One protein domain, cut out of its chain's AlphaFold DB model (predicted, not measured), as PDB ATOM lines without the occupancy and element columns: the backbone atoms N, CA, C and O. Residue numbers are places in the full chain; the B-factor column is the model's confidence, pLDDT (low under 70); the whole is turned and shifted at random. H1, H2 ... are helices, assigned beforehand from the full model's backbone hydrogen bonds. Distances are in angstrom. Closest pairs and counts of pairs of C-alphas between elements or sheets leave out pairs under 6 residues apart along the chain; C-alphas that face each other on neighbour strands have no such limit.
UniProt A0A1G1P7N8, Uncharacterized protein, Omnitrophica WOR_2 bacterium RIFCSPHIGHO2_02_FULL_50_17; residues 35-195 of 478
ATOM      1  N   VAL A  35     132.608 128.023 120.290       71.25
ATOM      2  CA  VAL A  35     131.968 129.144 119.567       71.25
ATOM      3  C   VAL A  35     130.731 128.668 118.780       71.25
ATOM      4  O   VAL A  35     129.688 129.319 118.773       71.25
ATOM      5  N   GLN A  36     130.804 127.463 118.202       77.44
ATOM      6  CA  GLN A  36     129.719 126.845 117.440       77.44
ATOM      7  C   GLN A  36     128.459 126.550 118.263       77.44
ATOM      8  O   GLN A  36     127.365 126.656 117.712       77.44
ATOM      9  N   THR A  37     128.565 126.206 119.554       81.44
ATOM     10  CA  THR A  37     127.370 125.971 120.383       81.44
ATOM     11  C   THR A  37     126.610 127.271 120.616       81.44
ATOM     12  O   THR A  37     125.392 127.302 120.472       81.44
ATOM     13  N   PHE A  38     127.327 128.370 120.868       81.31
ATOM     14  CA  PHE A  38     126.714 129.690 121.016       81.31
ATOM     15  C   PHE A  38     126.076 130.191 119.719       81.31
ATOM     16  O   PHE A  38     124.971 130.721 119.759       81.31
ATOM     17  N   ILE A  39     126.712 129.969 118.565       81.75
ATOM     18  CA  ILE A  39     126.122 130.317 117.265       81.75
ATOM     19  C   ILE A  39     124.841 129.513 117.015       81.75
ATOM     20  O   ILE A  39     123.821 130.087 116.648       81.75
ATOM     21  N   GLN A  40     124.861 128.195 117.248       85.00
ATOM     22  CA  GLN A  40     123.678 127.351 117.056       85.00
ATOM     23  C   GLN A  40     122.526 127.732 117.989       85.00
ATOM     24  O   GLN A  40     121.369 127.735 117.567       85.00
ATOM     25  N   ASP A  41     122.816 128.055 119.245       83.75
ATOM     26  CA  ASP A  41     121.785 128.455 120.200       83.75
ATOM     27  C   ASP A  41     121.272 129.879 119.933       83.75
ATOM     28  O   ASP A  41     120.071 130.128 120.068       83.75
ATOM     29  N   GLY A  42     122.129 130.777 119.433       82.69
ATOM     30  CA  GLY A  42     121.737 132.090 118.919       82.69
ATOM     31  C   GLY A  42     120.816 132.000 117.704       82.69
ATOM     32  O   GLY A  42     119.777 132.660 117.676       82.69
ATOM     33  N   LEU A  43     121.123 131.118 116.748       85.81
ATOM     34  CA  LEU A  43     120.274 130.839 115.583       85.81
ATOM     35  C   LEU A  43     118.896 130.304 115.992       85.81
ATOM     36  O   LEU A  43     117.876 130.830 115.554       85.81
ATOM     37  N   LYS A  44     118.843 129.322 116.903       86.38
ATOM     38  CA  LYS A  44     117.570 128.797 117.432       86.38
ATOM     39  C   LYS A  44     116.752 129.878 118.144       86.38
ATOM     40  O   LYS A  44     115.526 129.871 118.062       86.38
ATOM     41  N   ALA A  45     117.404 130.776 118.885       83.06
ATOM     42  CA  ALA A  45     116.733 131.890 119.550       83.06
ATOM     43  C   ALA A  45     116.197 132.915 118.535       83.06
ATOM     44  O   ALA A  45     115.071 133.389 118.689       83.06
ATOM     45  N   TYR A  46     116.959 133.185 117.472       83.25
ATOM     46  CA  TYR A  46     116.562 134.063 116.373       83.25
ATOM     47  C   TYR A  46     115.344 133.515 115.613       83.25
ATOM     48  O   TYR A  46     114.357 134.227 115.446       83.25
ATOM     49  N   GLU A  47     115.346 132.226 115.254       85.00
ATOM     50  CA  GLU A  47     114.204 131.552 114.612       85.00
ATOM     51  C   GLU A  47     112.936 131.603 115.483       85.00
ATOM     52  O   GLU A  47     111.822 131.799 114.991       85.00
ATOM     53  N   ARG A  48     113.097 131.504 116.808       85.62
ATOM     54  CA  ARG A  48     112.008 131.615 117.795       85.62
ATOM     55  C   ARG A  48     111.559 133.054 118.074       85.62
ATOM     56  O   ARG A  48     110.716 133.245 118.946       85.62
ATOM     57  N   HIS A  49     112.098 134.043 117.357       79.25
ATOM     58  CA  HIS A  49     111.828 135.474 117.545       79.25
ATOM     59  C   HIS A  49     112.201 136.001 118.950       79.25
ATOM     60  O   HIS A  49     111.735 137.058 119.375       79.25
ATOM     61  N   ASP A  50     113.081 135.301 119.674       81.62
ATOM     62  CA  ASP A  50     113.630 135.755 120.954       81.62
ATOM     63  C   ASP A  50     114.915 136.558 120.706       81.62
ATOM     64  O   ASP A  50     116.038 136.089 120.914       81.62
ATOM     65  N   ILE A  51     114.732 137.789 120.218       78.88
ATOM     66  CA  ILE A  51     115.822 138.676 119.783       78.88
ATOM     67  C   ILE A  51     116.822 138.933 120.919       78.88
ATOM     68  O   ILE A  51     118.027 138.978 120.684       78.88
ATOM     69  N   ARG A  52     116.356 139.057 122.170       75.56
ATOM     70  CA  ARG A  52     117.243 139.320 123.318       75.56
ATOM     71  C   ARG A  52     118.196 138.160 123.568       75.56
ATOM     72  O   ARG A  52     119.392 138.388 123.719       75.56
ATOM     73  N   LYS A  53     117.686 136.925 123.581       79.88
ATOM     74  CA  LYS A  53     118.546 135.744 123.741       79.88
ATOM     75  C   LYS A  53     119.439 135.518 122.528       79.88
ATOM     76  O   LYS A  53     120.578 135.104 122.701       79.88
ATOM     77  N   ALA A  54     118.961 135.822 121.322       82.31
ATOM     78  CA  ALA A  54     119.790 135.758 120.122       82.31
ATOM     79  C   ALA A  54     121.000 136.704 120.225       82.31
ATOM     80  O   ALA A  54     122.131 136.265 120.034       82.31
ATOM     81  N   VAL A  55     120.785 137.969 120.618       79.69
ATOM     82  CA  VAL A  55     121.870 138.944 120.849       79.69
ATOM     83  C   VAL A  55     122.822 138.474 121.951       79.69
ATOM     84  O   VAL A  55     124.036 138.582 121.792       79.69
ATOM     85  N   ASP A  56     122.305 137.906 123.041       79.50
ATOM     86  CA  ASP A  56     123.119 137.362 124.138       79.50
ATOM     87  C   ASP A  56     124.037 136.218 123.667       79.50
ATOM     88  O   ASP A  56     125.234 136.200 123.945       79.50
ATOM     89  N   HIS A  57     123.507 135.280 122.884       80.94
ATOM     90  CA  HIS A  57     124.283 134.155 122.376       80.94
ATOM     91  C   HIS A  57     125.293 134.568 121.295       80.94
ATOM     92  O   HIS A  57     126.439 134.119 121.342       80.94
ATOM     93  N   PHE A  58     124.925 135.458 120.367       81.31
ATOM     94  CA  PHE A  58     125.863 135.966 119.360       81.31
ATOM     95  C   PHE A  58     126.948 136.863 119.968       81.31
ATOM     96  O   PHE A  58     128.105 136.771 119.566       81.31
ATOM     97  N   SER A  59     126.630 137.674 120.981       78.50
ATOM     98  CA  SER A  59     127.643 138.460 121.702       78.50
ATOM     99  C   SER A  59     128.624 137.563 122.464       78.50
ATOM    100  O   SER A  59     129.830 137.775 122.380       78.50
ATOM    101  N   ARG A  60     128.155 136.487 123.109       75.81
ATOM    102  CA  ARG A  60     129.044 135.471 123.705       75.81
ATOM    103  C   ARG A  60     129.900 134.747 122.670       75.81
ATOM    104  O   ARG A  60     131.059 134.458 122.952       75.81
ATOM    105  N   ALA A  61     129.368 134.484 121.477       79.81
ATOM    106  CA  ALA A  61     130.163 133.948 120.378       79.81
ATOM    107  C   ALA A  61     131.273 134.929 119.969       79.81
ATOM    108  O   ALA A  61     132.409 134.500 119.819       79.81
ATOM    109  N   LEU A  62     130.995 136.237 119.902       76.50
ATOM    110  CA  LEU A  62     132.005 137.262 119.599       76.50
ATOM    111  C   LEU A  62     133.033 137.485 120.712       76.50
ATOM    112  O   LEU A  62     134.171 137.850 120.425       76.50
ATOM    113  N   LEU A  63     132.667 137.238 121.972       72.38
ATOM    114  CA  LEU A  63     133.635 137.168 123.071       72.38
ATOM    115  C   LEU A  63     134.595 135.984 122.926       72.38
ATOM    116  O   LEU A  63     135.690 136.051 123.474       72.38
ATOM    117  N   LEU A  64     134.179 134.914 122.233       70.75
ATOM    118  CA  LEU A  64     134.941 133.677 122.013       70.75
ATOM    119  C   LEU A  64     135.584 133.566 120.619       70.75
ATOM    120  O   LEU A  64     136.524 132.799 120.444       70.75
ATOM    121  N   ASP A  65     135.167 134.377 119.660       70.88
ATOM    122  CA  ASP A  65     135.912 134.663 118.442       70.88
ATOM    123  C   ASP A  65     135.431 136.001 117.879       70.88
ATOM    124  O   ASP A  65     134.352 136.100 117.292       70.88
ATOM    125  N   SER A  66     136.248 137.048 118.029       69.00
ATOM    126  CA  SER A  66     135.879 138.375 117.532       69.00
ATOM    127  C   SER A  66     135.805 138.436 116.006       69.00
ATOM    128  O   SER A  66     135.250 139.397 115.477       69.00
ATOM    129  N   THR A  67     136.326 137.434 115.287       69.56
ATOM    130  CA  THR A  67     136.373 137.362 113.818       69.56
ATOM    131  C   THR A  67     135.301 136.468 113.197       69.56
ATOM    132  O   THR A  67     135.242 136.366 111.967       69.56
ATOM    133  N   ASP A  68     134.432 135.855 114.007       78.62
ATOM    134  CA  ASP A  68     133.380 134.978 113.499       78.62
ATOM    135  C   ASP A  68     132.376 135.752 112.631       78.62
ATOM    136  O   ASP A  68     131.698 136.679 113.080       78.62
ATOM    137  N   LYS A  69     132.292 135.381 111.350       77.88
ATOM    138  CA  LYS A  69     131.445 136.078 110.372       77.88
ATOM    139  C   LYS A  69     129.960 135.870 110.640       77.88
ATOM    140  O   LYS A  69     129.182 136.802 110.480       77.88
ATOM    141  N   THR A  70     129.575 134.675 111.074       78.75
ATOM    142  CA  THR A  70     128.173 134.301 111.261       78.75
ATOM    143  C   THR A  70     127.557 135.077 112.420       78.75
ATOM    144  O   THR A  70     126.481 135.652 112.276       78.75
ATOM    145  N   ALA A  71     128.258 135.178 113.550       77.56
ATOM    146  CA  ALA A  71     127.801 135.985 114.677       77.56
ATOM    147  C   ALA A  71     127.671 137.474 114.305       77.56
ATOM    148  O   ALA A  71     126.686 138.113 114.674       77.56
ATOM    149  N   ARG A  72     128.618 138.021 113.525       79.25
ATOM    150  CA  ARG A  72     128.561 139.413 113.047       79.25
ATOM    151  C   ARG A  72     127.375 139.659 112.113       79.25
ATOM    152  O   ARG A  72     126.626 140.602 112.337       79.25
ATOM    153  N   GLU A  73     127.177 138.804 111.112       80.69
ATOM    154  CA  GLU A  73     126.075 138.915 110.145       80.69
ATOM    155  C   GLU A  73     124.704 138.845 110.825       80.69
ATOM    156  O   GLU A  73     123.802 139.617 110.509       80.69
ATOM    157  N   HIS A  74     124.529 137.962 111.806       78.69
ATOM    158  CA  HIS A  74     123.256 137.896 112.518       78.69
ATOM    159  C   HIS A  74     123.027 139.092 113.446       78.69
ATOM    160  O   HIS A  74     121.885 139.529 113.579       78.69
ATOM    161  N   LEU A  75     124.072 139.680 114.038       79.38
ATOM    162  CA  LEU A  75     123.925 140.919 114.808       79.38
ATOM    163  C   LEU A  75     123.587 142.129 113.928       79.38
ATOM    164  O   LEU A  75     122.752 142.936 114.337       79.38
ATOM    165  N   THR A  76     124.151 142.239 112.720       77.25
ATOM    166  CA  THR A  76     123.783 143.311 111.776       77.25
ATOM    167  C   THR A  76     122.352 143.139 111.265       77.25
ATOM    168  O   THR A  76     121.586 144.104 111.231       77.25
ATOM    169  N   LEU A  77     121.927 141.902 110.977       80.25
ATOM    170  CA  LEU A  77     120.533 141.590 110.632       80.25
ATOM    171  C   LEU A  77     119.556 141.910 111.771       80.25
ATOM    172  O   LEU A  77     118.447 142.377 111.517       80.25
ATOM    173  N   ILE A  78     119.950 141.674 113.025       78.88
ATOM    174  CA  ILE A  78     119.152 142.053 114.198       78.88
ATOM    175  C   ILE A  78     119.088 143.581 114.337       78.88
ATOM    176  O   ILE A  78     118.018 144.113 114.621       78.88
ATOM    177  N   ASN A  79     120.188 144.302 114.095       72.81
ATOM    178  CA  ASN A  79     120.224 145.768 114.159       72.81
ATOM    179  C   ASN A  79     119.275 146.434 113.137       72.81
ATOM    180  O   ASN A  79     118.680 147.480 113.416       72.81
ATOM    181  N   ALA A  80     119.064 145.790 111.983       73.00
ATOM    182  CA  ALA A  80     118.121 146.234 110.956       73.00
ATOM    183  C   ALA A  80     116.634 146.126 111.371       73.00
ATOM    184  O   ALA A  80     115.768 146.669 110.687       73.00
ATOM    185  N   GLN A  81     116.310 145.455 112.483       73.81
ATOM    186  CA  GLN A  81     114.933 145.329 112.976       73.81
ATOM    187  C   GLN A  81     114.509 146.550 113.822       73.81
ATOM    188  O   GLN A  81     115.256 147.054 114.663       73.81
ATOM    189  N   GLU A  82     113.272 147.032 113.642       59.62
ATOM    190  CA  GLU A  82     112.761 148.259 114.290       59.62
ATOM    191  C   GLU A  82     112.495 148.135 115.804       59.62
ATOM    192  O   GLU A  82     112.481 149.144 116.508       59.62
ATOM    193  N   HIS A  83     112.299 146.925 116.336       66.12
ATOM    194  CA  HIS A  83     111.719 146.712 117.673       66.12
ATOM    195  C   HIS A  83     112.723 146.522 118.830       66.12
ATOM    196  O   HIS A  83     112.348 146.023 119.894       66.12
ATOM    197  N   LEU A  84     113.991 146.922 118.678       70.94
ATOM    198  CA  LEU A  84     114.964 146.826 119.775       70.94
ATOM    199  C   LEU A  84     114.880 148.001 120.769       70.94
ATOM    200  O   LEU A  84     114.706 149.150 120.358       70.94
ATOM    201  N   PRO A  85     115.083 147.752 122.083       72.56
ATOM    202  CA  PRO A  85     115.223 148.822 123.067       72.56
ATOM    203  C   PRO A  85     116.392 149.737 122.697       72.56
ATOM    204  O   PRO A  85     117.475 149.250 122.362       72.56
ATOM    205  N   ALA A  86     116.213 151.051 122.839       72.06
ATOM    206  CA  ALA A  86     117.185 152.040 122.373       72.06
ATOM    207  C   ALA A  86     118.601 151.838 122.950       72.06
ATOM    208  O   ALA A  86     119.588 151.985 122.233       72.06
ATOM    209  N   ARG A  87     118.706 151.394 124.214       72.69
ATOM    210  CA  ARG A  87     119.984 151.014 124.845       72.69
ATOM    211  C   ARG A  87     120.706 149.884 124.103       72.69
ATOM    212  O   ARG A  87     121.900 149.999 123.856       72.69
ATOM    213  N   HIS A  88     119.993 148.815 123.753       74.00
ATOM    214  CA  HIS A  88     120.591 147.649 123.092       74.00
ATOM    215  C   HIS A  88     120.990 147.999 121.660       74.00
ATOM    216  O   HIS A  88     122.058 147.610 121.199       74.00
ATOM    217  N   LYS A  89     120.169 148.807 120.979       77.69
ATOM    218  CA  LYS A  89     120.477 149.301 119.637       77.69
ATOM    219  C   LYS A  89     121.740 150.174 119.624       77.69
ATOM    220  O   LYS A  89     122.611 149.975 118.789       77.69
ATOM    221  N   ALA A  90     121.898 151.065 120.604       75.69
ATOM    222  CA  ALA A  90     123.119 151.861 120.758       75.69
ATOM    223  C   ALA A  90     124.364 150.999 121.043       75.69
ATOM    224  O   ALA A  90     125.427 151.242 120.476       75.69
ATOM    225  N   GLN A  91     124.238 149.974 121.893       77.56
ATOM    226  CA  GLN A  91     125.335 149.040 122.172       77.56
ATOM    227  C   GLN A  91     125.713 148.194 120.944       77.56
ATOM    228  O   GLN A  91     126.893 147.900 120.772       77.56
ATOM    229  N   LEU A  92     124.749 147.821 120.093       80.94
ATOM    230  CA  LEU A  92     125.007 147.104 118.838       80.94
ATOM    231  C   LEU A  92     125.736 147.985 117.818       80.94
ATOM    232  O   LEU A  92     126.728 147.537 117.254       80.94
ATOM    233  N   PHE A  93     125.314 149.243 117.645       80.19
ATOM    234  CA  PHE A  93     126.029 150.198 116.788       80.19
ATOM    235  C   PHE A  93     127.476 150.410 117.243       80.19
ATOM    236  O   PHE A  93     128.393 150.419 116.426       80.19
ATOM    237  N   LEU A  94     127.694 150.534 118.556       80.75
ATOM    238  CA  LEU A  94     129.043 150.642 119.106       80.75
ATOM    239  C   LEU A  94     129.884 149.393 118.801       80.75
ATOM    240  O   LEU A  94     131.050 149.523 118.431       80.75
ATOM    241  N   ALA A  95     129.303 148.199 118.928       80.31
ATOM    242  CA  ALA A  95     129.997 146.951 118.626       80.31
ATOM    243  C   ALA A  95     130.397 146.878 117.147       80.31
ATOM    244  O   ALA A  95     131.534 146.535 116.835       80.31
ATOM    245  N   GLU A  96     129.489 147.241 116.243       81.25
ATOM    246  CA  GLU A  96     129.716 147.240 114.796       81.25
ATOM    247  C   GLU A  96     130.840 148.205 114.379       81.25
ATOM    248  O   GLU A  96     131.746 147.824 113.626       81.25
ATOM    249  N   ASP A  97     130.856 149.414 114.947       79.38
ATOM    250  CA  ASP A  97     131.935 150.387 114.745       79.38
ATOM    251  C   ASP A  97     133.276 149.867 115.254       79.38
ATOM    252  O   ASP A  97     134.297 149.965 114.569       79.38
ATOM    253  N   LEU A  98     133.291 149.331 116.478       81.56
ATOM    254  CA  LEU A  98     134.514 148.841 117.101       81.56
ATOM    255  C   LEU A  98     135.070 147.629 116.349       81.56
ATOM    256  O   LEU A  98     136.284 147.548 116.158       81.56
ATOM    257  N   LEU A  99     134.220 146.724 115.863       80.88
ATOM    258  CA  LEU A  99     134.631 145.600 115.014       80.88
ATOM    259  C   LEU A  99     135.240 146.091 113.696       80.88
ATOM    260  O   LEU A  99     136.345 145.691 113.338       80.88
ATOM    261  N   SER A 100     134.574 147.022 113.014       81.25
ATOM    262  CA  SER A 100     135.071 147.587 111.752       81.25
ATOM    263  C   SER A 100     136.400 148.328 111.940       81.25
ATOM    264  O   SER A 100     137.334 148.202 111.141       81.25
ATOM    265  N   PHE A 101     136.524 149.083 113.032       81.19
ATOM    266  CA  PHE A 101     137.731 149.833 113.356       81.19
ATOM    267  C   PHE A 101     138.895 148.919 113.755       81.19
ATOM    268  O   PHE A 101     140.020 149.118 113.291       81.19
ATOM    269  N   THR A 102     138.642 147.907 114.589       83.69
ATOM    270  CA  THR A 102     139.661 146.921 114.985       83.69
ATOM    271  C   THR A 102     140.149 146.113 113.784       83.69
ATOM    272  O   THR A 102     141.356 145.924 113.650       83.69
ATOM    273  N   ASP A 103     139.272 145.730 112.853       81.00
ATOM    274  CA  ASP A 103     139.666 145.059 111.608       81.00
ATOM    275  C   ASP A 103     140.566 145.946 110.729       81.00
ATOM    276  O   ASP A 103     141.607 145.494 110.242       81.00
ATOM    277  N   ASN A 104     140.228 147.233 110.574       80.06
ATOM    278  CA  ASN A 104     141.060 148.195 109.841       80.06
ATOM    279  C   ASN A 104     142.442 148.360 110.495       80.06
ATOM    280  O   ASN A 104     143.473 148.350 109.816       80.06
ATOM    281  N   LEU A 105     142.483 148.467 111.827       79.50
ATOM    282  CA  LEU A 105     143.738 148.540 112.567       79.50
ATOM    283  C   LEU A 105     144.575 147.269 112.397       79.50
ATOM    284  O   LEU A 105     145.770 147.387 112.135       79.50
ATOM    285  N   LYS A 106     143.972 146.075 112.479       83.19
ATOM    286  CA  LYS A 106     144.661 144.796 112.228       83.19
ATOM    287  C   LYS A 106     145.312 144.782 110.848       83.19
ATOM    288  O   LYS A 106     146.497 144.471 110.739       83.19
ATOM    289  N   GLN A 107     144.578 145.183 109.809       81.19
ATOM    290  CA  GLN A 107     145.114 145.264 108.446       81.19
ATOM    291  C   GLN A 107     146.288 146.246 108.340       81.19
ATOM    292  O   GLN A 107     147.308 145.933 107.727       81.19
ATOM    293  N   LYS A 108     146.185 147.424 108.969       77.31
ATOM    294  CA  LYS A 108     147.272 148.415 108.980       77.31
ATOM    295  C   LYS A 108     148.502 147.925 109.744       77.31
ATOM    296  O   LYS A 108     149.622 148.137 109.278       77.31
ATOM    297  N   VAL A 109     148.316 147.272 110.890       82.94
ATOM    298  CA  VAL A 109     149.409 146.667 111.666       82.94
ATOM    299  C   VAL A 109     150.118 145.601 110.834       82.94
ATOM    300  O   VAL A 109     151.346 145.614 110.765       82.94
ATOM    301  N   GLU A 110     149.371 144.728 110.154       83.19
ATOM    302  CA  GLU A 110     149.933 143.704 109.267       83.19
ATOM    303  C   GLU A 110     150.726 144.340 108.117       83.19
ATOM    304  O   GLU A 110     151.879 143.982 107.879       83.19
ATOM    305  N   TYR A 111     150.168 145.363 107.467       82.19
ATOM    306  CA  TYR A 111     150.840 146.106 106.401       82.19
ATOM    307  C   TYR A 111     152.189 146.691 106.845       82.19
ATOM    308  O   TYR A 111     153.208 146.484 106.176       82.19
ATOM    309  N   PHE A 112     152.234 147.391 107.985       75.38
ATOM    310  CA  PHE A 112     153.494 147.938 108.499       75.38
ATOM    311  C   PHE A 112     154.445 146.846 108.993       75.38
ATOM    312  O   PHE A 112     155.658 147.007 108.872       75.38
ATOM    313  N   THR A 113     153.925 145.725 109.490       82.81
ATOM    314  CA  THR A 113     154.734 144.568 109.894       82.81
ATOM    315  C   THR A 113     155.460 143.966 108.695       82.81
ATOM    316  O   THR A 113     156.682 143.813 108.743       82.81
ATOM    317  N   VAL A 114     154.745 143.701 107.597       83.50
ATOM    318  CA  VAL A 114     155.335 143.199 106.347       83.50
ATOM    319  C   VAL A 114     156.366 144.187 105.809       83.50
ATOM    320  O   VAL A 114     157.489 143.803 105.497       83.50
ATOM    321  N   LYS A 115     156.039 145.483 105.775       81.00
ATOM    322  CA  LYS A 115     156.975 146.518 105.320       81.00
ATOM    323  C   LYS A 115     158.251 146.605 106.157       81.00
ATOM    324  O   LYS A 115     159.333 146.739 105.588       81.00
ATOM    325  N   CYS A 116     158.144 146.513 107.483       83.81
ATOM    326  CA  CYS A 116     159.313 146.463 108.361       83.81
ATOM    327  C   CYS A 116     160.175 145.229 108.069       83.81
ATOM    328  O   CYS A 116     161.390 145.360 107.981       83.81
ATOM    329  N   GLN A 117     159.564 144.055 107.877       84.12
ATOM    330  CA  GLN A 117     160.291 142.817 107.564       84.12
ATOM    331  C   GLN A 117     161.022 142.898 106.219       84.12
ATOM    332  O   GLN A 117     162.161 142.441 106.113       84.12
ATOM    333  N   THR A 118     160.399 143.501 105.203       86.19
ATOM    334  CA  THR A 118     161.024 143.701 103.890       86.19
ATOM    335  C   THR A 118     162.236 144.630 103.988       86.19
ATOM    336  O   THR A 118     163.317 144.251 103.541       86.19
ATOM    337  N   LEU A 119     162.094 145.790 104.642       84.31
ATOM    338  CA  LEU A 119     163.200 146.737 104.857       84.31
ATOM    339  C   LEU A 119     164.311 146.159 105.740       84.31
ATOM    340  O   LEU A 119     165.484 146.352 105.439       84.31
ATOM    341  N   GLU A 120     163.973 145.419 106.801       86.31
ATOM    342  CA  GLU A 120     164.963 144.682 107.598       86.31
ATOM    343  C   GLU A 120     165.748 143.720 106.694       86.31
ATOM    344  O   GLU A 120     166.977 143.692 106.737       86.31
ATOM    345  N   GLY A 121     165.058 142.973 105.826       81.50
ATOM    346  CA  GLY A 121     165.685 142.074 104.858       81.50
ATOM    347  C   GLY A 121     166.608 142.782 103.860       81.50
ATOM    348  O   GLY A 121     167.663 142.246 103.526       81.50
ATOM    349  N   GLU A 122     166.242 143.975 103.395       84.31
ATOM    350  CA  GLU A 122     167.072 144.802 102.507       84.31
ATOM    351  C   GLU A 122     168.322 145.334 103.215       84.31
ATOM    352  O   GLU A 122     169.426 145.194 102.695       84.31
ATOM    353  N   LEU A 123     168.180 145.851 104.435       81.75
ATOM    354  CA  LEU A 123     169.297 146.353 105.240       81.75
ATOM    355  C   LEU A 123     170.291 145.239 105.601       81.75
ATOM    356  O   LEU A 123     171.504 145.443 105.566       81.75
ATOM    357  N   LEU A 124     169.802 144.026 105.875       82.88
ATOM    358  CA  LEU A 124     170.666 142.861 106.079       82.88
ATOM    359  C   LEU A 124     171.479 142.520 104.820       82.88
ATOM    360  O   LEU A 124     172.650 142.163 104.932       82.88
ATOM    361  N   LYS A 125     170.892 142.659 103.622       83.44
ATOM    362  CA  LYS A 125     171.613 142.474 102.348       83.44
ATOM    363  C   LYS A 125     172.649 143.572 102.099       83.44
ATOM    364  O   LYS A 125     173.669 143.293 101.481       83.44
ATOM    365  N   GLN A 126     172.415 144.785 102.599       78.88
ATOM    366  CA  GLN A 126     173.360 145.908 102.545       78.88
ATOM    367  C   GLN A 126     174.503 145.805 103.577       78.88
ATOM    368  O   GLN A 126     175.368 146.676 103.615       78.88
ATOM    369  N   GLY A 127     174.535 144.751 104.405       78.00
ATOM    370  CA  GLY A 127     175.637 144.469 105.331       78.00
ATOM    371  C   GLY A 127     175.430 144.954 106.768       78.00
ATOM    372  O   GLY A 127     176.339 144.824 107.589       78.00
ATOM    373  N   TYR A 128     174.248 145.473 107.120       78.94
ATOM    374  CA  TYR A 128     173.952 145.850 108.502       78.94
ATOM    375  C   TYR A 128     173.868 144.620 109.421       78.94
ATOM    376  O   TYR A 128     173.249 143.603 109.096       78.94
ATOM    377  N   ALA A 129     174.452 144.712 110.619       82.44
ATOM    378  CA  ALA A 129     174.415 143.627 111.594       82.44
ATOM    379  C   ALA A 129     172.991 143.408 112.139       82.44
ATOM    380  O   ALA A 129     172.371 144.310 112.706       82.44
ATOM    381  N   ARG A 130     172.495 142.167 112.061       81.00
ATOM    382  CA  ARG A 130     171.152 141.799 112.549       81.00
ATOM    383  C   ARG A 130     170.924 142.127 114.025       81.00
ATOM    384  O   ARG A 130     169.815 142.494 114.400       81.00
ATOM    385  N   ALA A 131     171.957 141.973 114.852       77.00
ATOM    386  CA  ALA A 131     171.891 142.281 116.279       77.00
ATOM    387  C   ALA A 131     171.631 143.775 116.521       77.00
ATOM    388  O   ALA A 131     170.761 144.114 117.314       77.00
ATOM    389  N   TYR A 132     172.306 144.647 115.767       81.94
ATOM    390  CA  TYR A 132     172.140 146.097 115.861       81.94
ATOM    391  C   TYR A 132     170.722 146.539 115.475       81.94
ATOM    392  O   TYR A 132     170.087 147.287 116.212       81.94
ATOM    393  N   ILE A 133     170.188 146.023 114.362       81.50
ATOM    394  CA  ILE A 133     168.820 146.348 113.928       81.50
ATOM    395  C   ILE A 133     167.799 145.906 114.984       81.50
ATOM    396  O   ILE A 133     166.937 146.689 115.375       81.50
ATOM    397  N   LYS A 134     167.907 144.671 115.488       84.75
ATOM    398  CA  LYS A 134     166.970 144.145 116.490       84.75
ATOM    399  C   LYS A 134     167.005 144.918 117.806       84.75
ATOM    400  O   LYS A 134     165.943 145.169 118.365       84.75
ATOM    401  N   ASP A 135     168.191 145.295 118.272       83.56
ATOM    402  CA  ASP A 135     168.370 146.050 119.515       83.56
ATOM    403  C   ASP A 135     167.728 147.445 119.426       83.56
ATOM    404  O   ASP A 135     166.953 147.845 120.291       83.56
ATOM    405  N   GLN A 136     167.921 148.147 118.305       83.31
ATOM    406  CA  GLN A 136     167.282 149.449 118.076       83.31
ATOM    407  C   GLN A 136     165.756 149.339 117.939       83.31
ATOM    408  O   GLN A 136     165.016 150.145 118.506       83.31
ATOM    409  N   LEU A 137     165.264 148.313 117.240       84.56
ATOM    410  CA  LEU A 137     163.830 148.042 117.112       84.56
ATOM    411  C   LEU A 137     163.166 147.702 118.458       84.56
ATOM    412  O   LEU A 137     161.994 148.046 118.658       84.56
ATOM    413  N   LEU A 138     163.894 147.039 119.362       81.69
ATOM    414  CA  LEU A 138     163.453 146.752 120.726       81.69
ATOM    415  C   LEU A 138     163.472 148.020 121.589       81.69
ATOM    416  O   LEU A 138     162.475 148.322 122.240       81.69
ATOM    417  N   GLY A 139     164.528 148.830 121.491       78.50
ATOM    418  CA  GLY A 139     164.629 150.110 122.193       78.50
ATOM    419  C   GLY A 139     163.522 151.101 121.815       78.50
ATOM    420  O   GLY A 139     163.042 151.845 122.669       78.50
ATOM    421  N   ILE A 140     163.040 151.088 120.566       78.94
ATOM    422  CA  ILE A 140     161.852 151.863 120.166       78.94
ATOM    423  C   ILE A 140     160.605 151.368 120.914       78.94
ATOM    424  O   ILE A 140     159.772 152.180 121.295       78.94
ATOM    425  N   LYS A 141     160.471 150.063 121.171       77.12
ATOM    426  CA  LYS A 141     159.322 149.511 121.905       77.12
ATOM    427  C   LYS A 141     159.342 149.940 123.369       77.12
ATOM    428  O   LYS A 141     158.335 150.391 123.899       77.12
ATOM    429  N   GLU A 142     160.507 149.825 123.998       76.19
ATOM    430  CA  GLU A 142     160.695 150.102 125.423       76.19
ATOM    431  C   GLU A 142     160.564 151.595 125.756       76.19
ATOM    432  O   GLU A 142     160.008 151.948 126.793       76.19
ATOM    433  N   ARG A 143     160.987 152.491 124.852       72.44
ATOM    434  CA  ARG A 143     160.860 153.951 125.037       72.44
ATOM    435  C   ARG A 143     159.423 154.457 125.084       72.44
ATOM    436  O   ARG A 143     159.185 155.522 125.644       72.44
ATOM    437  N   PHE A 144     158.487 153.739 124.473       63.59
ATOM    438  CA  PHE A 144     157.102 154.181 124.345       63.59
ATOM    439  C   PHE A 144     156.140 153.345 125.189       63.59
ATOM    440  O   PHE A 144     154.971 153.260 124.831       63.59
ATOM    441  N   PHE A 145     156.597 152.720 126.280       59.12
ATOM    442  CA  PHE A 145     155.747 151.891 127.141       59.12
ATOM    443  C   PHE A 145     154.446 152.618 127.530       59.12
ATOM    444  O   PHE A 145     154.473 153.639 128.216       59.12
ATOM    445  N   TYR A 146     153.312 152.074 127.085       60.72
ATOM    446  CA  TYR A 146     151.983 152.504 127.506       60.72
ATOM    447  C   TYR A 146     151.430 151.436 128.449       60.72
ATOM    448  O   TYR A 146     151.292 150.283 128.027       60.72
ATOM    449  N   PRO A 147     151.125 151.768 129.713       58.03
ATOM    450  CA  PRO A 147     150.471 150.830 130.605       58.03
ATOM    451  C   PRO A 147     149.015 150.677 130.158       58.03
ATOM    452  O   PRO A 147     148.143 151.425 130.594       58.03
ATOM    453  N   LEU A 148     148.742 149.719 129.271       61.62
ATOM    454  CA  LEU A 148     147.380 149.216 129.137       61.62
ATOM    455  C   LEU A 148     147.036 148.442 130.412       61.62
ATOM    456  O   LEU A 148     147.848 147.661 130.916       61.62
ATOM    457  N   GLY A 149     145.837 148.683 130.941       62.53
ATOM    458  CA  GLY A 149     145.280 147.886 132.030       62.53
ATOM    459  C   GLY A 149     145.116 146.416 131.631       62.53
ATOM    460  O   GLY A 149     145.415 146.008 130.511       62.53
ATOM    461  N   SER A 150     144.623 145.591 132.549       62.09
ATOM    462  CA  SER A 150     144.180 144.250 132.157       62.09
ATOM    463  C   SER A 150     142.884 144.353 131.348       62.09
ATOM    464  O   SER A 150     142.082 145.249 131.630       62.09
ATOM    465  N   PRO A 151     142.657 143.462 130.366       62.62
ATOM    466  CA  PRO A 151     141.376 143.400 129.681       62.62
ATOM    467  C   PRO A 151     140.250 143.227 130.714       62.62
ATOM    468  O   PRO A 151     140.440 142.508 131.704       62.62
ATOM    469  N   PRO A 152     139.098 143.887 130.518       61.72
ATOM    470  CA  PRO A 152     137.982 143.803 131.451       61.72
ATOM    471  C   PRO A 152     137.548 142.343 131.627       61.72
ATOM    472  O   PRO A 152     137.366 141.615 130.648       61.72
ATOM    473  N   ALA A 153     137.408 141.902 132.881       56.88
ATOM    474  CA  ALA A 153     136.972 140.546 133.176       56.88
ATOM    475  C   ALA A 153     135.497 140.384 132.759       56.88
ATOM    476  O   ALA A 153     134.655 141.187 133.167       56.88
ATOM    477  N   PRO A 154     135.139 139.338 131.996       52.56
ATOM    478  CA  PRO A 154     133.785 139.175 131.467       52.56
ATOM    479  C   PRO A 154     132.738 138.916 132.564       52.56
ATOM    480  O   PRO A 154     131.547 139.019 132.298       52.56
ATOM    481  N   GLY A 155     133.164 138.600 133.795       51.97
ATOM    482  CA  GLY A 155     132.285 138.392 134.952       51.97
ATOM    483  C   GLY A 155     131.808 139.669 135.658       51.97
ATOM    484  O   GLY A 155     130.818 139.601 136.381       51.97
ATOM    485  N   ASP A 156     132.461 140.818 135.444       52.34
ATOM    486  CA  ASP A 156     132.076 142.091 136.087       52.34
ATOM    487  C   ASP A 156     130.910 142.795 135.369       52.34
ATOM    488  O   ASP A 156     130.280 143.703 135.917       52.34
ATOM    489  N   LEU A 157     130.591 142.374 134.141       56.38
ATOM    490  CA  LEU A 157     129.590 143.008 133.289       56.38
ATOM    491  C   LEU A 157     128.318 142.157 133.248       56.38
ATOM    492  O   LEU A 157     128.315 141.005 132.828       56.38
ATOM    493  N   ARG A 158     127.206 142.755 133.693       61.50
ATOM    494  CA  ARG A 158     125.886 142.103 133.803       61.50
ATOM    495  C   ARG A 158     125.243 141.789 132.440       61.50
ATOM    496  O   ARG A 158     124.238 141.085 132.409       61.50
ATOM    497  N   ASP A 159     125.794 142.339 131.357       72.62
ATOM    498  CA  ASP A 159     125.290 142.282 129.981       72.62
ATOM    499  C   ASP A 159     126.423 141.843 129.021       72.62
ATOM    500  O   ASP A 159     127.432 142.551 128.908       72.62
ATOM    501  N   PRO A 160     126.295 140.694 128.329       69.62
ATOM    502  CA  PRO A 160     127.329 140.182 127.426       69.62
ATOM    503  C   PRO A 160     127.677 141.108 126.262       69.62
ATOM    504  O   PRO A 160     128.820 141.102 125.809       69.62
ATOM    505  N   LEU A 161     126.752 141.959 125.809       76.88
ATOM    506  CA  LEU A 161     127.046 142.933 124.756       76.88
ATOM    507  C   LEU A 161     127.922 144.086 125.273       76.88
ATOM    508  O   LEU A 161     128.778 144.608 124.559       76.88
ATOM    509  N   GLU A 162     127.754 144.457 126.542       76.69
ATOM    510  CA  GLU A 162     128.613 145.430 127.218       76.69
ATOM    511  C   GLU A 162     130.028 144.866 127.416       76.69
ATOM    512  O   GLU A 162     131.011 145.572 127.185       76.69
ATOM    513  N   ALA A 163     130.137 143.569 127.724       73.19
ATOM    514  CA  ALA A 163     131.409 142.849 127.762       73.19
ATOM    515  C   ALA A 163     132.111 142.806 126.395       73.19
ATOM    516  O   ALA A 163     133.317 143.054 126.330       73.19
ATOM    517  N   VAL A 164     131.375 142.564 125.300       77.19
ATOM    518  CA  VAL A 164     131.931 142.625 123.935       77.19
ATOM    519  C   VAL A 164     132.493 144.011 123.649       77.19
ATOM    520  O   VAL A 164     133.647 144.134 123.247       77.19
ATOM    521  N   ASN A 165     131.717 145.061 123.911       82.19
ATOM    522  CA  ASN A 165     132.150 146.436 123.665       82.19
ATOM    523  C   ASN A 165     133.382 146.820 124.491       82.19
ATOM    524  O   ASN A 165     134.307 147.441 123.965       82.19
ATOM    525  N   ALA A 166     133.432 146.420 125.761       76.19
ATOM    526  CA  ALA A 166     134.582 146.666 126.622       76.19
ATOM    527  C   ALA A 166     135.838 145.925 126.119       76.19
ATOM    528  O   ALA A 166     136.915 146.517 126.032       76.19
ATOM    529  N   SER A 167     135.689 144.662 125.703       77.56
ATOM    530  CA  SER A 167     136.772 143.867 125.111       77.56
ATOM    531  C   SER A 167     137.273 144.461 123.790       77.56
ATOM    532  O   SER A 167     138.479 144.594 123.587       77.56
ATOM    533  N   LEU A 168     136.369 144.868 122.895       79.56
ATOM    534  CA  LEU A 168     136.732 145.478 121.614       79.56
ATOM    535  C   LEU A 168     137.369 146.862 121.782       79.56
ATOM    536  O   LEU A 168     138.248 147.235 121.008       79.56
ATOM    537  N   THR A 169     136.965 147.622 122.802       81.31
ATOM    538  CA  THR A 169     137.591 148.911 123.138       81.31
ATOM    539  C   THR A 169     139.033 148.703 123.594       81.31
ATOM    540  O   THR A 169     139.936 149.379 123.101       81.31
ATOM    541  N   PHE A 170     139.266 147.715 124.458       80.31
ATOM    542  CA  PHE A 170     140.613 147.323 124.860       80.31
ATOM    543  C   PHE A 170     141.458 146.868 123.658       80.31
ATOM    544  O   PHE A 170     142.591 147.319 123.477       80.31
ATOM    545  N   GLU A 171     140.899 146.021 122.790       78.94
ATOM    546  CA  GLU A 171     141.573 145.556 121.574       78.94
ATOM    547  C   GLU A 171     141.918 146.718 120.630       78.94
ATOM    548  O   GLU A 171     143.024 146.776 120.091       78.94
ATOM    549  N   LYS A 172     141.011 147.686 120.471       84.44
ATOM    550  CA  LYS A 172     141.246 148.921 119.715       84.44
ATOM    551  C   LYS A 172     142.421 149.714 120.278       84.44
ATOM    552  O   LYS A 172     143.272 150.156 119.502       84.44
ATOM    553  N   GLU A 173     142.462 149.941 121.587       81.69
ATOM    554  CA  GLU A 173     143.547 150.686 122.237       81.69
ATOM    555  C   GLU A 173     144.887 149.975 122.050       81.69
ATOM    556  O   GLU A 173     145.876 150.593 121.645       81.69
ATOM    557  N   TRP A 174     144.898 148.655 122.239       81.62
ATOM    558  CA  TRP A 174     146.083 147.829 122.051       81.62
ATOM    559  C   TRP A 174     146.586 147.847 120.599       81.62
ATOM    560  O   TRP A 174     147.767 148.091 120.353       81.62
ATOM    561  N   LEU A 175     145.697 147.651 119.620       80.75
ATOM    562  CA  LEU A 175     146.047 147.682 118.196       80.75
ATOM    563  C   LEU A 175     146.510 149.068 117.738       80.75
ATOM    564  O   LEU A 175     147.413 149.171 116.910       80.75
ATOM    565  N   SER A 176     145.909 150.134 118.270       83.62
ATOM    566  CA  SER A 176     146.323 151.512 117.977       83.62
ATOM    567  C   SER A 176     147.747 151.765 118.467       83.62
ATOM    568  O   SER A 176     148.556 152.370 117.760       83.62
ATOM    569  N   TYR A 177     148.070 151.255 119.655       81.94
ATOM    570  CA  TYR A 177     149.412 151.316 120.212       81.94
ATOM    571  C   TYR A 177     150.423 150.508 119.384       81.94
ATOM    572  O   TYR A 177     151.478 151.028 119.009       81.94
ATOM    573  N   GLU A 178     150.085 149.266 119.030       81.88
ATOM    574  CA  GLU A 178     150.936 148.424 118.186       81.88
ATOM    575  C   GLU A 178     151.173 149.082 116.816       81.88
ATOM    576  O   GLU A 178     152.307 149.127 116.339       81.88
ATOM    577  N   LEU A 179     150.140 149.675 116.206       83.56
ATOM    578  CA  LEU A 179     150.258 150.404 114.944       83.56
ATOM    579  C   LEU A 179     151.232 151.582 115.053       83.56
ATOM    580  O   LEU A 179     152.105 151.735 114.196       83.56
ATOM    581  N   PHE A 180     151.107 152.397 116.101       82.81
ATOM    582  CA  PHE A 180     151.989 153.540 116.339       82.81
ATOM    583  C   PHE A 180     153.456 153.108 116.439       82.81
ATOM    584  O   PHE A 180     154.339 153.687 115.796       82.81
ATOM    585  N   TYR A 181     153.721 152.046 117.199       84.06
ATOM    586  CA  TYR A 181     155.056 151.477 117.326       84.06
ATOM    587  C   TYR A 181     155.588 150.960 115.980       84.06
ATOM    588  O   TYR A 181     156.702 151.313 115.587       84.06
ATOM    589  N   ARG A 182     154.791 150.193 115.226       81.50
ATOM    590  CA  ARG A 182     155.189 149.664 113.908       81.50
ATOM    591  C   ARG A 182     155.487 150.769 112.902       81.50
ATOM    592  O   ARG A 182     156.455 150.668 112.152       81.50
ATOM    593  N   GLN A 183     154.719 151.854 112.919       83.19
ATOM    594  CA  GLN A 183     154.995 153.033 112.098       83.19
ATOM    595  C   GLN A 183     156.331 153.685 112.462       83.19
ATOM    596  O   GLN A 183     157.096 154.059 111.575       83.19
ATOM    597  N   ARG A 184     156.651 153.791 113.759       83.31
ATOM    598  CA  ARG A 184     157.935 154.339 114.224       83.31
ATOM    599  C   ARG A 184     159.118 153.457 113.842       83.31
ATOM    600  O   ARG A 184     160.138 153.985 113.406       83.31
ATOM    601  N   GLN A 185     158.972 152.141 113.961       82.44
ATOM    602  CA  GLN A 185     159.973 151.186 113.485       82.44
ATOM    603  C   GLN A 185     160.216 151.323 111.988       82.44
ATOM    604  O   GLN A 185     161.361 151.429 111.559       82.44
ATOM    605  N   TYR A 186     159.140 151.378 111.203       83.88
ATOM    606  CA  TYR A 186     159.218 151.564 109.762       83.88
ATOM    607  C   TYR A 186     159.918 152.875 109.394       83.88
ATOM    608  O   TYR A 186     160.832 152.865 108.577       83.88
ATOM    609  N   ALA A 187     159.553 153.990 110.034       83.44
ATOM    610  CA  ALA A 187     160.184 155.288 109.800       83.44
ATOM    611  C   ALA A 187     161.684 155.277 110.139       83.44
ATOM    612  O   ALA A 187     162.493 155.833 109.399       83.44
ATOM    613  N   TRP A 188     162.070 154.610 111.230       87.12
ATOM    614  CA  TRP A 188     163.477 154.452 111.593       87.12
ATOM    615  C   TRP A 188     164.244 153.599 110.573       87.12
ATOM    616  O   TRP A 188     165.323 153.999 110.145       87.12
ATOM    617  N   LEU A 189     163.674 152.471 110.131       84.62
ATOM    618  CA  LEU A 189     164.269 151.622 109.089       84.62
ATOM    619  C   LEU A 189     164.393 152.364 107.753       84.62
ATOM    620  O   LEU A 189     165.403 152.222 107.070       84.62
ATOM    621  N   GLN A 190     163.398 153.177 107.389       84.19
ATOM    622  CA  GLN A 190     163.465 154.025 106.200       84.19
ATOM    623  C   GLN A 190     164.598 155.049 106.294       84.19
ATOM    624  O   GLN A 190     165.343 155.207 105.333       84.19
ATOM    625  N   GLU A 191     164.766 155.717 107.437       83.19
ATOM    626  CA  GLU A 191     165.869 156.665 107.628       83.19
ATOM    627  C   GLU A 191     167.231 155.956 107.641       83.19
ATOM    628  O   GLU A 191     168.200 156.491 107.103       83.19
ATOM    629  N   LEU A 192     167.309 154.737 108.185       81.06
ATOM    630  CA  LEU A 192     168.517 153.911 108.137       81.06
ATOM    631  C   LEU A 192     168.867 153.492 106.700       81.06
ATOM    632  O   LEU A 192     170.036 153.494 106.347       81.06
ATOM    633  N   ASN A 193     167.870 153.171 105.872       78.75
ATOM    634  CA  ASN A 193     168.063 152.826 104.459       78.75
ATOM    635  C   ASN A 193     168.409 154.061 103.604       78.75
ATOM    636  O   ASN A 193     169.155 153.969 102.636       78.75
ATOM    637  N   ARG A 194     167.883 155.239 103.970       77.81
ATOM    638  CA  ARG A 194     168.178 156.517 103.299       77.81
ATOM    639  C   ARG A 194     169.592 157.010 103.600       77.81
ATOM    640  O   ARG A 194     170.216 157.659 102.762       77.81
ATOM    641  N   ARG A 195     170.105 156.718 104.797       70.06
ATOM    642  CA  ARG A 195     171.514 156.914 105.133       70.06
ATOM    643  C   ARG A 195     172.304 155.795 104.461       70.06
ATOM    644  O   ARG A 195     172.301 154.667 104.939       70.06
TER     645      ARG A 195
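Overview. This is residues 35 to 195 of the 478 residues of an uncharacterized protein of Omnitrophica WOR_2 bacterium RIFCSPHIGHO2_02_FULL_50_17 (UniProt A0A1G1P7N8). Two long helices, H4 and H6, run side by side the same way and make a rod; at the end where both begin, the three short helices H1, H2 and H3 form a cluster that packs on them, with H2 on H6 and H3 on H4. At the other end the short H5 folds back from the end of H4 and packs on H6 at a slant, and from H5 a long link with no named element, residues 144 to 159, runs back to where H6 begins. The printed part has 161 residues with six named helices, H1 to H6 in that order along the chain, and no named strand; the class is all helix. The whole is loose, with a radius of gyration of the C-alphas of 20.8 A, and its C-alphas span 66 by 27 by 26 A.

Along the chain. Begin with the longest helix, H4, residues 86 to 125: find C-alpha 86 at (117.185, 152.040, 122.373), and from there the helix runs 58.8 A to C-alpha 125 at (171.613, 142.474, 102.348). Next look at H6, residues 160 to 194, which is 50.2 A long and ends with C-alpha 194 at (168.178, 156.517, 103.299). Go back to the first printed residue, Val 35, with its C-alpha at (131.968, 129.144, 119.567); here begins H1, residues 35 to 47, 18.6 A long. H2, residues 51 to 64, measures 19.9 A, and H3, residues 69 to 79, measures 15.3 A. Between the two long helices in the chain you find H5, residues 130 to 143, 20.2 A from first to last C-alpha.

Arrangement. Start with H4 and H6, which touch with 45 pairs of C-alphas within 8 A. Their closest C-alphas are those of Val 109 and Leu 179, 5.0 A apart, and they run the same way at a shallow tilt of 23 degrees. Then look at residues 89 to 96 of H4, the part that touches H3: the closest C-alphas are those of Asn 79 and Lys 89, 6.5 A apart. H3 and H4 are a helical hairpin, with a shallow tilt of 34 degrees, only just short of steep. H6 touches H2 with residues 160 to 167 alone; the C-alphas of Ser 59 and Leu 161 come closest, at 5.4 A, and the tilt of 36 degrees is only just steep. H2 and H4 are near each other. H2 and H3 are a helical hairpin, closest at the C-alphas of Phe 58 and Ala 71, 5.1 A apart. H1 and H2 are a helical hairpin too, at a shallow tilt of 14 degrees, opposite ways, with the C-alphas of Gly 42 and Ala 54 4.3 A apart as their closest. H1 is apart from H4 and from H6. These five helices, H1, H2, H3, H4 and H6, are a bundle, a group of helices joined by touching one another. Now look at residues 137 to 141 of H5, which touch residues 181 to 185 of H6: the closest C-alphas are those of Leu 137 and Gln 185, 6.2 A apart, at a steep tilt of 47 degrees, opposite ways. H5 and H4 are close but not clearly touching, with 2 pairs of C-alphas within 8 A. In H1, H2, H3, H4 and H6 every O i to N i+4 pair is within hydrogen-bond range; in H5 9 of 10 are.

Size, cuts and confidence. The two C-alphas farthest apart are those of Arg 48 and Gly 127, 66.1 A. The printed part has no cut. The link from H5 to H6, 16 residues, is long. Look there for low confidence too: residues 144 to 158 of this link have a pLDDT under 70, as do residue 160, which belongs to H6, and residues 66 to 67 and 82 to 83; the mean pLDDT of the printed part is 77.7.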